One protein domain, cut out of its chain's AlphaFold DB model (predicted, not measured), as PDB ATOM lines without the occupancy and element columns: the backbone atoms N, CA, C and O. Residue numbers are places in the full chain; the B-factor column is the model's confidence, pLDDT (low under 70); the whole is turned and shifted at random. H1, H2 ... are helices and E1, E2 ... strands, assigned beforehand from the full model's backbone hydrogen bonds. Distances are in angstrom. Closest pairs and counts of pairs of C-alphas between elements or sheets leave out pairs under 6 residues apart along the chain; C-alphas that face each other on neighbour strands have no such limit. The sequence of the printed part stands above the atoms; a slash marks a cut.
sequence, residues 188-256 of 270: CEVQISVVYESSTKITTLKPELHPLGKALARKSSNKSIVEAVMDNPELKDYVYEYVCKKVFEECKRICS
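Overview. This is residues 188 to 256 of the 270 residues of an uncharacterized protein of Paramuricea clavata (UniProt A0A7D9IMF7). A strand hairpin, E1 and E2, has E1 next to a helical hairpin, H1 and H2; past H2 the chain turns into long H3, whose residues 241 to 256 stick out as an arm. The 69 printed residues, class mixed, hold E1, E2, H1, H2 and H3 in that order, the sheet antiparallel. The whole is only just loose, close to extended: radius of gyration of the C-alphas 16.2 A, spans 47 by 32 by 21 A.

Arrangement. Start at E1, residues 188 to 195, and E2, residues 200 to 204, antiparallel at 156 degrees; N 192 and O 203, 2.9 A apart, are within hydrogen-bond range. The closest C-alphas of E1 and H1, residues 207 to 217, are those of Val 190 and His 210, 6.0 A apart. H1 touches H2, residues 222 to 230, at a shallow tilt of 12 degrees, opposite ways; the closest C-alphas, of Leu 212 and Ala 228, are 5.0 A apart. H2 and H3, residues 233 to 256, only just touch, with 3 pairs of C-alphas within 8 A, only at the corner, H3 with residues 235 to 236 alone; the closest C-alphas are those of Met 230 and Lys 236, 5.0 A. Every O i to N i+4 pair is within hydrogen-bond range in H2 and H3, in H1 5 of 7.

Along the chain. Find C-alpha 188 at (52.565, -0.352, -21.140), where E1 begins its 21.9 A. H3 runs 34.0 A to C-alpha 256 at (38.311, 44.994, -5.081).

Size, cuts and confidence. The C-alphas farthest apart, of Cys 188 and Ser 256, are 50.2 A apart. The printed part has no cut, the four links are tight, and pLDDT is under 70 at residues 188 to 189 and 196 to 199.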
ATOM      1  N   CYS A 188      53.873  -0.599 -21.742       58.84
ATOM      2  CA  CYS A 188      52.565  -0.352 -21.140       58.84
ATOM      3  C   CYS A 188      51.757   0.566 -22.056       58.84
ATOM      4  O   CYS A 188      52.107   1.730 -22.219       58.84
ATOM      5  N   GLU A 189      50.656   0.068 -22.609       67.62
ATOM      6  CA  GLU A 189      49.716   0.890 -23.359       67.62
ATOM      7  C   GLU A 189      48.645   1.414 -22.391       67.62
ATOM      8  O   GLU A 189      47.970   0.642 -21.704       67.62
ATOM      9  N   VAL A 190      48.516   2.738 -22.287       70.44
ATOM     10  CA  VAL A 190      47.497   3.371 -21.440       70.44
ATOM     11  C   VAL A 190      46.366   3.872 -22.330       70.44
ATOM     12  O   VAL A 190      46.592   4.691 -23.222       70.44
ATOM     13  N   GLN A 191      45.149   3.384 -22.093       75.69
ATOM     14  CA  GLN A 191      43.961   3.767 -22.850       75.69
ATOM     15  C   GLN A 191      42.946   4.454 -21.935       75.69
ATOM     16  O   GLN A 191      42.690   4.021 -20.808       75.69
ATOM     17  N   ILE A 192      42.352   5.537 -22.431       75.69
ATOM     18  CA  ILE A 192      41.214   6.201 -21.797       75.69
ATOM     19  C   ILE A 192      39.961   5.704 -22.502       75.69
ATOM     20  O   ILE A 192      39.818   5.887 -23.711       75.69
ATOM     21  N   SER A 193      39.052   5.097 -21.743       70.62
ATOM     22  CA  SER A 193      37.700   4.807 -22.203       70.62
ATOM     23  C   SER A 193      36.723   5.799 -21.583       70.62
ATOM     24  O   SER A 193      36.603   5.905 -20.362       70.62
ATOM     25  N   VAL A 194      36.030   6.539 -22.441       70.62
ATOM     26  CA  VAL A 194      34.929   7.417 -22.057       70.62
ATOM     27  C   VAL A 194      33.635   6.722 -22.451       70.62
ATOM     28  O   VAL A 194      33.384   6.488 -23.637       70.62
ATOM     29  N   VAL A 195      32.833   6.372 -21.449       72.31
ATOM     30  CA  VAL A 195      31.530   5.736 -21.651       72.31
ATOM     31  C   VAL A 195      30.465   6.829 -21.668       72.31
ATOM     32  O   VAL A 195      30.233   7.494 -20.658       72.31
ATOM     33  N   TYR A 196      29.842   7.032 -22.827       69.38
ATOM     34  CA  TYR A 196      28.635   7.837 -22.995       69.38
ATOM     35  C   TYR A 196      27.410   6.917 -22.999       69.38
ATOM     36  O   TYR A 196      27.514   5.742 -23.339       69.38
ATOM     37  N   GLU A 197      26.229   7.469 -22.718       68.88
ATOM     38  CA  GLU A 197      24.959   6.724 -22.786       68.88
ATOM     39  C   GLU A 197      24.699   6.101 -24.171       68.88
ATOM     40  O   GLU A 197      24.049   5.067 -24.276       68.88
ATOM     41  N   SER A 198      25.231   6.708 -25.236       62.59
ATOM     42  CA  SER A 198      25.034   6.275 -26.624       62.59
ATOM     43  C   SER A 198      26.209   5.502 -27.228       62.59
ATOM     44  O   SER A 198      26.046   4.862 -28.265       62.59
ATOM     45  N   SER A 199      27.412   5.587 -26.651       60.84
ATOM     46  CA  SER A 199      28.614   4.962 -27.221       60.84
ATOM     47  C   SER A 199      29.787   4.956 -26.244       60.84
ATOM     48  O   SER A 199      29.899   5.813 -25.374       60.84
ATOM     49  N   THR A 200      30.721   4.026 -26.433       70.31
ATOM     50  CA  THR A 200      32.019   4.060 -25.744       70.31
ATOM     51  C   THR A 200      33.089   4.533 -26.718       70.31
ATOM     52  O   THR A 200      33.240   3.962 -27.797       70.31
ATOM     53  N   LYS A 201      33.842   5.572 -26.346       74.38
ATOM     54  CA  LYS A 201      35.013   6.031 -27.101       74.38
ATOM     55  C   LYS A 201      36.276   5.640 -26.355       74.38
ATOM     56  O   LYS A 201      36.432   5.976 -25.185       74.38
ATOM     57  N   ILE A 202      37.170   4.939 -27.043       77.06
ATOM     58  CA  ILE A 202      38.464   4.521 -26.505       77.06
ATOM     59  C   ILE A 202      39.550   5.292 -27.246       77.06
ATOM     60  O   ILE A 202      39.503   5.429 -28.468       77.06
ATOM     61  N   THR A 203      40.511   5.843 -26.513       76.62
ATOM     62  CA  THR A 203      41.640   6.576 -27.089       76.62
ATOM     63  C   THR A 203      42.925   6.193 -26.374       76.62
ATOM     64  O   THR A 203      42.981   6.175 -25.144       76.62
ATOM     65  N   THR A 204      43.965   5.892 -27.147       79.25
ATOM     66  CA  THR A 204      45.296   5.599 -26.613       79.25
ATOM     67  C   THR A 204      46.002   6.901 -26.244       79.25
ATOM     68  O   THR A 204      46.080   7.830 -27.049       79.25
ATOM     69  N   LEU A 205      46.506   6.984 -25.012       78.31
ATOM     70  CA  LEU A 205      47.277   8.130 -24.536       78.31
ATOM     71  C   LEU A 205      48.650   8.175 -25.201       78.31
ATOM     72  O   LEU A 205      49.304   7.143 -25.388       78.31
ATOM     73  N   LYS A 206      49.123   9.395 -25.466       81.69
ATOM     74  CA  LYS A 206      50.514   9.638 -25.854       81.69
ATOM     75  C   LYS A 206      51.470   9.087 -24.778       81.69
ATOM     76  O   LYS A 206      51.142   9.200 -23.593       81.69
ATOM     77  N   PRO A 207      52.653   8.564 -25.153       78.56
ATOM     78  CA  PRO A 207      53.645   8.032 -24.210       78.56
ATOM     79  C   PRO A 207      54.004   8.994 -23.070       78.56
ATOM     80  O   PRO A 207      54.115   8.587 -21.918       78.56
ATOM     81  N   GLU A 208      54.089  10.288 -23.372       78.19
ATOM     82  CA  GLU A 208      54.403  11.360 -22.415       78.19
ATOM     83  C   GLU A 208      53.358  11.526 -21.299       78.19
ATOM     84  O   GLU A 208      53.650  12.091 -20.249       78.19
ATOM     85  N   LEU A 209      52.135  11.027 -21.509       79.38
ATOM     86  CA  LEU A 209      51.033  11.073 -20.546       79.38
ATOM     87  C   LEU A 209      50.793   9.719 -19.866       79.38
ATOM     88  O   LEU A 209      49.885   9.588 -19.040       79.38
ATOM     89  N   HIS A 210      51.592   8.696 -20.183       80.44
ATOM     90  CA  HIS A 210      51.482   7.380 -19.552       80.44
ATOM     91  C   HIS A 210      51.732   7.412 -18.043       80.44
ATOM     92  O   HIS A 210      50.961   6.756 -17.344       80.44
ATOM     93  N   PRO A 211      52.726   8.147 -17.500       79.94
ATOM     94  CA  PRO A 211      52.923   8.226 -16.051       79.94
ATOM     95  C   PRO A 211      51.684   8.771 -15.335       79.94
ATOM     96  O   PRO A 211      51.215   8.181 -14.361       79.94
ATOM     97  N   LEU A 212      51.086   9.830 -15.890       82.62
ATOM     98  CA  LEU A 212      49.871  10.441 -15.359       82.62
ATOM     99  C   LEU A 212      48.667   9.499 -15.462       82.62
ATOM    100  O   LEU A 212      47.968   9.271 -14.476       82.62
ATOM    101  N   GLY A 213      48.448   8.898 -16.633       80.06
ATOM    102  CA  GLY A 213      47.371   7.932 -16.838       80.06
ATOM    103  C   GLY A 213      47.501   6.710 -15.923       80.06
ATOM    104  O   GLY A 213      46.508   6.261 -15.352       80.06
ATOM    105  N   LYS A 214      48.729   6.220 -15.693       80.50
ATOM    106  CA  LYS A 214      49.016   5.147 -14.730       80.50
ATOM    107  C   LYS A 214      48.700   5.577 -13.296       80.50
ATOM    108  O   LYS A 214      48.058   4.813 -12.576       80.50
ATOM    109  N   ALA A 215      49.121   6.773 -12.882       79.69
ATOM    110  CA  ALA A 215      48.864   7.291 -11.538       79.69
ATOM    111  C   ALA A 215      47.355   7.422 -11.259       79.69
ATOM    112  O   ALA A 215      46.887   6.982 -10.204       79.69
ATOM    113  N   LEU A 216      46.599   7.944 -12.232       79.94
ATOM    114  CA  LEU A 216      45.144   8.104 -12.158       79.94
ATOM    115  C   LEU A 216      44.408   6.758 -12.129       79.94
ATOM    116  O   LEU A 216      43.573   6.539 -11.254       79.94
ATOM    117  N   ALA A 217      44.744   5.831 -13.030       75.06
ATOM    118  CA  ALA A 217      44.126   4.504 -13.081       75.06
ATOM    119  C   ALA A 217      44.359   3.697 -11.796       75.06
ATOM    120  O   ALA A 217      43.469   3.000 -11.315       75.06
ATOM    121  N   ARG A 218      45.550   3.824 -11.201       78.19
ATOM    122  CA  ARG A 218      45.913   3.152  -9.946       78.19
ATOM    123  C   ARG A 218      45.298   3.803  -8.700       78.19
ATOM    124  O   ARG A 218      45.550   3.313  -7.605       78.19
ATOM    125  N   LYS A 219      44.528   4.896  -8.839       73.88
ATOM    126  CA  LYS A 219      44.057   5.735  -7.715       73.88
ATOM    127  C   LYS A 219      45.204   6.073  -6.754       73.88
ATOM    128  O   LYS A 219      45.081   5.953  -5.536       73.88
ATOM    129  N   SER A 220      46.351   6.422  -7.331       74.75
ATOM    130  CA  SER A 220      47.574   6.652  -6.568       74.75
ATOM    131  C   SER A 220      47.450   7.916  -5.715       74.75
ATOM    132  O   SER A 220      46.535   8.722  -5.886       74.75
ATOM    133  N   SER A 221      48.378   8.103  -4.775       83.62
ATOM    134  CA  SER A 221      48.367   9.285  -3.910       83.62
ATOM    135  C   SER A 221      48.394  10.589  -4.719       83.62
ATOM    136  O   SER A 221      49.037  10.669  -5.769       83.62
ATOM    137  N   ASN A 222      47.778  11.650  -4.186       81.06
ATOM    138  CA  ASN A 222      47.815  12.982  -4.807       81.06
ATOM    139  C   ASN A 222      49.248  13.436  -5.124       81.06
ATOM    140  O   ASN A 222      49.470  14.089  -6.136       81.06
ATOM    141  N   LYS A 223      50.230  13.034  -4.306       83.06
ATOM    142  CA  LYS A 223      51.652  13.308  -4.540       83.06
ATOM    143  C   LYS A 223      52.145  12.710  -5.861       83.06
ATOM    144  O   LYS A 223      52.708  13.432  -6.667       83.06
ATOM    145  N   SER A 224      51.866  11.431  -6.107       78.12
ATOM    146  CA  SER A 224      52.281  10.755  -7.347       78.12
ATOM    147  C   SER A 224      51.596  11.305  -8.603       78.12
ATOM    148  O   SER A 224      52.190  11.318  -9.675       78.12
ATOM    149  N   ILE A 225      50.359  11.799  -8.471       82.88
ATOM    150  CA  ILE A 225      49.655  12.473  -9.568       82.88
ATOM    151  C   ILE A 225      50.332  13.814  -9.864       82.88
ATOM    152  O   ILE A 225      50.591  14.122 -11.019       82.88
ATOM    153  N   VAL A 226      50.648  14.593  -8.825       83.69
ATOM    154  CA  VAL A 226      51.333  15.885  -8.972       83.69
ATOM    155  C   VAL A 226      52.728  15.710  -9.566       83.69
ATOM    156  O   VAL A 226      53.072  16.451 -10.476       83.69
ATOM    157  N   GLU A 227      53.503  14.727  -9.108       85.00
ATOM    158  CA  GLU A 227      54.819  14.411  -9.683       85.00
ATOM    159  C   GLU A 227      54.695  14.083 -11.177       85.00
ATOM    160  O   GLU A 227      55.318  14.749 -11.998       85.00
ATOM    161  N   ALA A 228      53.773  13.192 -11.557       83.94
ATOM    162  CA  ALA A 228      53.546  12.846 -12.960       83.94
ATOM    163  C   ALA A 228      53.077  14.027 -13.836       83.94
ATOM    164  O   ALA A 228      53.339  14.042 -15.037       83.94
ATOM    165  N   VAL A 229      52.365  15.003 -13.261       85.44
ATOM    166  CA  VAL A 229      51.981  16.247 -13.951       85.44
ATOM    167  C   VAL A 229      53.181  17.179 -14.118       85.44
ATOM    168  O   VAL A 229      53.340  17.775 -15.178       85.44
ATOM    169  N   MET A 230      54.017  17.312 -13.087       85.25
ATOM    170  CA  MET A 230      55.172  18.216 -13.085       85.25
ATOM    171  C   MET A 230      56.333  17.708 -13.947       85.25
ATOM    172  O   MET A 230      57.118  18.522 -14.432       85.25
ATOM    173  N   ASP A 231      56.423  16.395 -14.162       85.56
ATOM    174  CA  ASP A 231      57.408  15.773 -15.053       85.56
ATOM    175  C   ASP A 231      57.098  16.013 -16.543       85.56
ATOM    176  O   ASP A 231      57.987  15.898 -17.387       85.56
ATOM    177  N   ASN A 232      55.855  16.377 -16.886       84.75
ATOM    178  CA  ASN A 232      55.463  16.713 -18.252       84.75
ATOM    179  C   ASN A 232      55.521  18.244 -18.470       84.75
ATOM    180  O   ASN A 232      54.772  18.968 -17.814       84.75
ATOM    181  N   PRO A 233      56.357  18.759 -19.393       83.69
ATOM    182  CA  PRO A 233      56.555  20.200 -19.559       83.69
ATOM    183  C   PRO A 233      55.295  20.939 -20.036       83.69
ATOM    184  O   PRO A 233      54.997  22.011 -19.518       83.69
ATOM    185  N   GLU A 234      54.505  20.356 -20.946       82.88
ATOM    186  CA  GLU A 234      53.278  20.991 -21.454       82.88
ATOM    187  C   GLU A 234      52.215  21.124 -20.354       82.88
ATOM    188  O   GLU A 234      51.580  22.169 -20.193       82.88
ATOM    189  N   LEU A 235      52.025  20.065 -19.561       83.94
ATOM    190  CA  LEU A 235      51.079  20.084 -18.446       83.94
ATOM    191  C   LEU A 235      51.555  20.977 -17.310       83.94
ATOM    192  O   LEU A 235      50.740  21.665 -16.694       83.94
ATOM    193  N   LYS A 236      52.858  20.974 -17.033       87.50
ATOM    194  CA  LYS A 236      53.480  21.845 -16.045       87.50
ATOM    195  C   LYS A 236      53.174  23.304 -16.368       87.50
ATOM    196  O   LYS A 236      52.611  23.990 -15.515       87.50
ATOM    197  N   ASP A 237      53.463  23.751 -17.586       87.44
ATOM    198  CA  ASP A 237      53.232  25.135 -18.008       87.44
ATOM    199  C   ASP A 237      51.750  25.516 -17.911       87.44
ATOM    200  O   ASP A 237      51.412  26.547 -17.325       87.44
ATOM    201  N   TYR A 238      50.853  24.637 -18.369       88.44
ATOM    202  CA  TYR A 238      49.410  24.846 -18.251       88.44
ATOM    203  C   TYR A 238      48.947  24.969 -16.789       88.44
ATOM    204  O   TYR A 238      48.142  25.838 -16.446       88.44
ATOM    205  N   VAL A 239      49.452  24.110 -15.898       88.19
ATOM    206  CA  VAL A 239      49.115  24.147 -14.468       88.19
ATOM    207  C   VAL A 239      49.663  25.411 -13.813       88.19
ATOM    208  O   VAL A 239      48.940  26.039 -13.037       88.19
ATOM    209  N   TYR A 240      50.890  25.823 -14.139       88.56
ATOM    210  CA  TYR A 240      51.447  27.087 -13.660       88.56
ATOM    211  C   TYR A 240      50.597  28.274 -14.105       88.56
ATOM    212  O   TYR A 240      50.202  29.079 -13.261       88.56
ATOM    213  N   GLU A 241      50.251  28.360 -15.389       91.94
ATOM    214  CA  GLU A 241      49.416  29.439 -15.918       91.94
ATOM    215  C   GLU A 241      48.046  29.471 -15.226       91.94
ATOM    216  O   GLU A 241      47.588  30.527 -14.776       91.94
ATOM    217  N   TYR A 242      47.414  28.308 -15.059       90.62
ATOM    218  CA  TYR A 242      46.131  28.186 -14.377       90.62
ATOM    219  C   TYR A 242      46.200  28.652 -12.917       90.62
ATOM    220  O   TYR A 242      45.346  29.424 -12.467       90.62
ATOM    221  N   VAL A 243      47.219  28.217 -12.170       91.00
ATOM    222  CA  VAL A 243      47.420  28.614 -10.771       91.00
ATOM    223  C   VAL A 243      47.696  30.111 -10.678       91.00
ATOM    224  O   VAL A 243      47.050  30.791  -9.881       91.00
ATOM    225  N   CYS A 244      48.577  30.654 -11.519       89.38
ATOM    226  CA  CYS A 244      48.853  32.088 -11.584       89.38
ATOM    227  C   CYS A 244      47.583  32.896 -11.867       89.38
ATOM    228  O   CYS A 244      47.313  33.881 -11.178       89.38
ATOM    229  N   LYS A 245      46.753  32.451 -12.819       93.06
ATOM    230  CA  LYS A 245      45.466  33.080 -13.128       93.06
ATOM    231  C   LYS A 245      44.513  33.042 -11.935       93.06
ATOM    232  O   LYS A 245      43.899  34.059 -11.621       93.06
ATOM    233  N   LYS A 246      44.408  31.905 -11.242       89.50
ATOM    234  CA  LYS A 246      43.550  31.768 -10.056       89.50
ATOM    235  C   LYS A 246      44.012  32.648  -8.904       89.50
ATOM    236  O   LYS A 246      43.194  33.352  -8.320       89.50
ATOM    237  N   VAL A 247      45.312  32.675  -8.624       90.81
ATOM    238  CA  VAL A 247      45.897  33.572  -7.619       90.81
ATOM    239  C   VAL A 247      45.620  35.028  -7.986       90.81
ATOM    240  O   VAL A 247      45.190  35.800  -7.136       90.81
ATOM    241  N   PHE A 248      45.783  35.404  -9.255       91.31
ATOM    242  CA  PHE A 248      45.498  36.758  -9.716       91.31
ATOM    243  C   PHE A 248      44.016  37.140  -9.565       91.31
ATOM    244  O   PHE A 248      43.714  38.226  -9.065       91.31
ATOM    245  N   GLU A 249      43.084  36.265  -9.955       89.75
ATOM    246  CA  GLU A 249      41.640  36.463  -9.752       89.75
ATOM    247  C   GLU A 249      41.311  36.668  -8.267       89.75
ATOM    248  O   GLU A 249      40.554  37.576  -7.908       89.75
ATOM    249  N   GLU A 250      41.936  35.879  -7.397       86.25
ATOM    250  CA  GLU A 250      41.772  35.967  -5.951       86.25
ATOM    251  C   GLU A 250      42.350  37.260  -5.364       86.25
ATOM    252  O   GLU A 250      41.666  37.963  -4.613       86.25
ATOM    253  N   CYS A 251      43.559  37.654  -5.768       83.75
ATOM    254  CA  CYS A 251      44.156  38.935  -5.399       83.75
ATOM    255  C   CYS A 251      43.283  40.105  -5.860       83.75
ATOM    256  O   CYS A 251      42.992  41.011  -5.078       83.75
ATOM    257  N   LYS A 252      42.787  40.070  -7.102       87.06
ATOM    258  CA  LYS A 252      41.876  41.089  -7.635       87.06
ATOM    259  C   LYS A 252      40.599  41.173  -6.807       87.06
ATOM    260  O   LYS A 252      40.145  42.278  -6.511       87.06
ATOM    261  N   ARG A 253      40.029  40.038  -6.397       81.31
ATOM    262  CA  ARG A 253      38.831  39.975  -5.549       81.31
ATOM    263  C   ARG A 253      39.080  40.573  -4.163       81.31
ATOM    264  O   ARG A 253      38.234  41.322  -3.679       81.31
ATOM    265  N   ILE A 254      40.224  40.285  -3.541       79.88
ATOM    266  CA  ILE A 254      40.609  40.852  -2.238       79.88
ATOM    267  C   ILE A 254      40.805  42.367  -2.355       79.88
ATOM    268  O   ILE A 254      40.207  43.115  -1.588       79.88
ATOM    269  N   CYS A 255      41.548  42.833  -3.360       75.06
ATOM    270  CA  CYS A 255      41.799  44.260  -3.579       75.06
ATOM    271  C   CYS A 255      40.541  45.038  -4.006       75.06
ATOM    272  O   CYS A 255      40.425  46.231  -3.733       75.06
ATOM    273  N   SER A 256      39.580  44.378  -4.661       71.06
ATOM    274  CA  SER A 256      38.311  44.994  -5.081       71.06
ATOM    275  C   SER A 256      37.264  45.037  -3.966       71.06
ATOM    276  O   SER A 256      36.307  45.809  -4.061       71.06
TER     277      SER A 256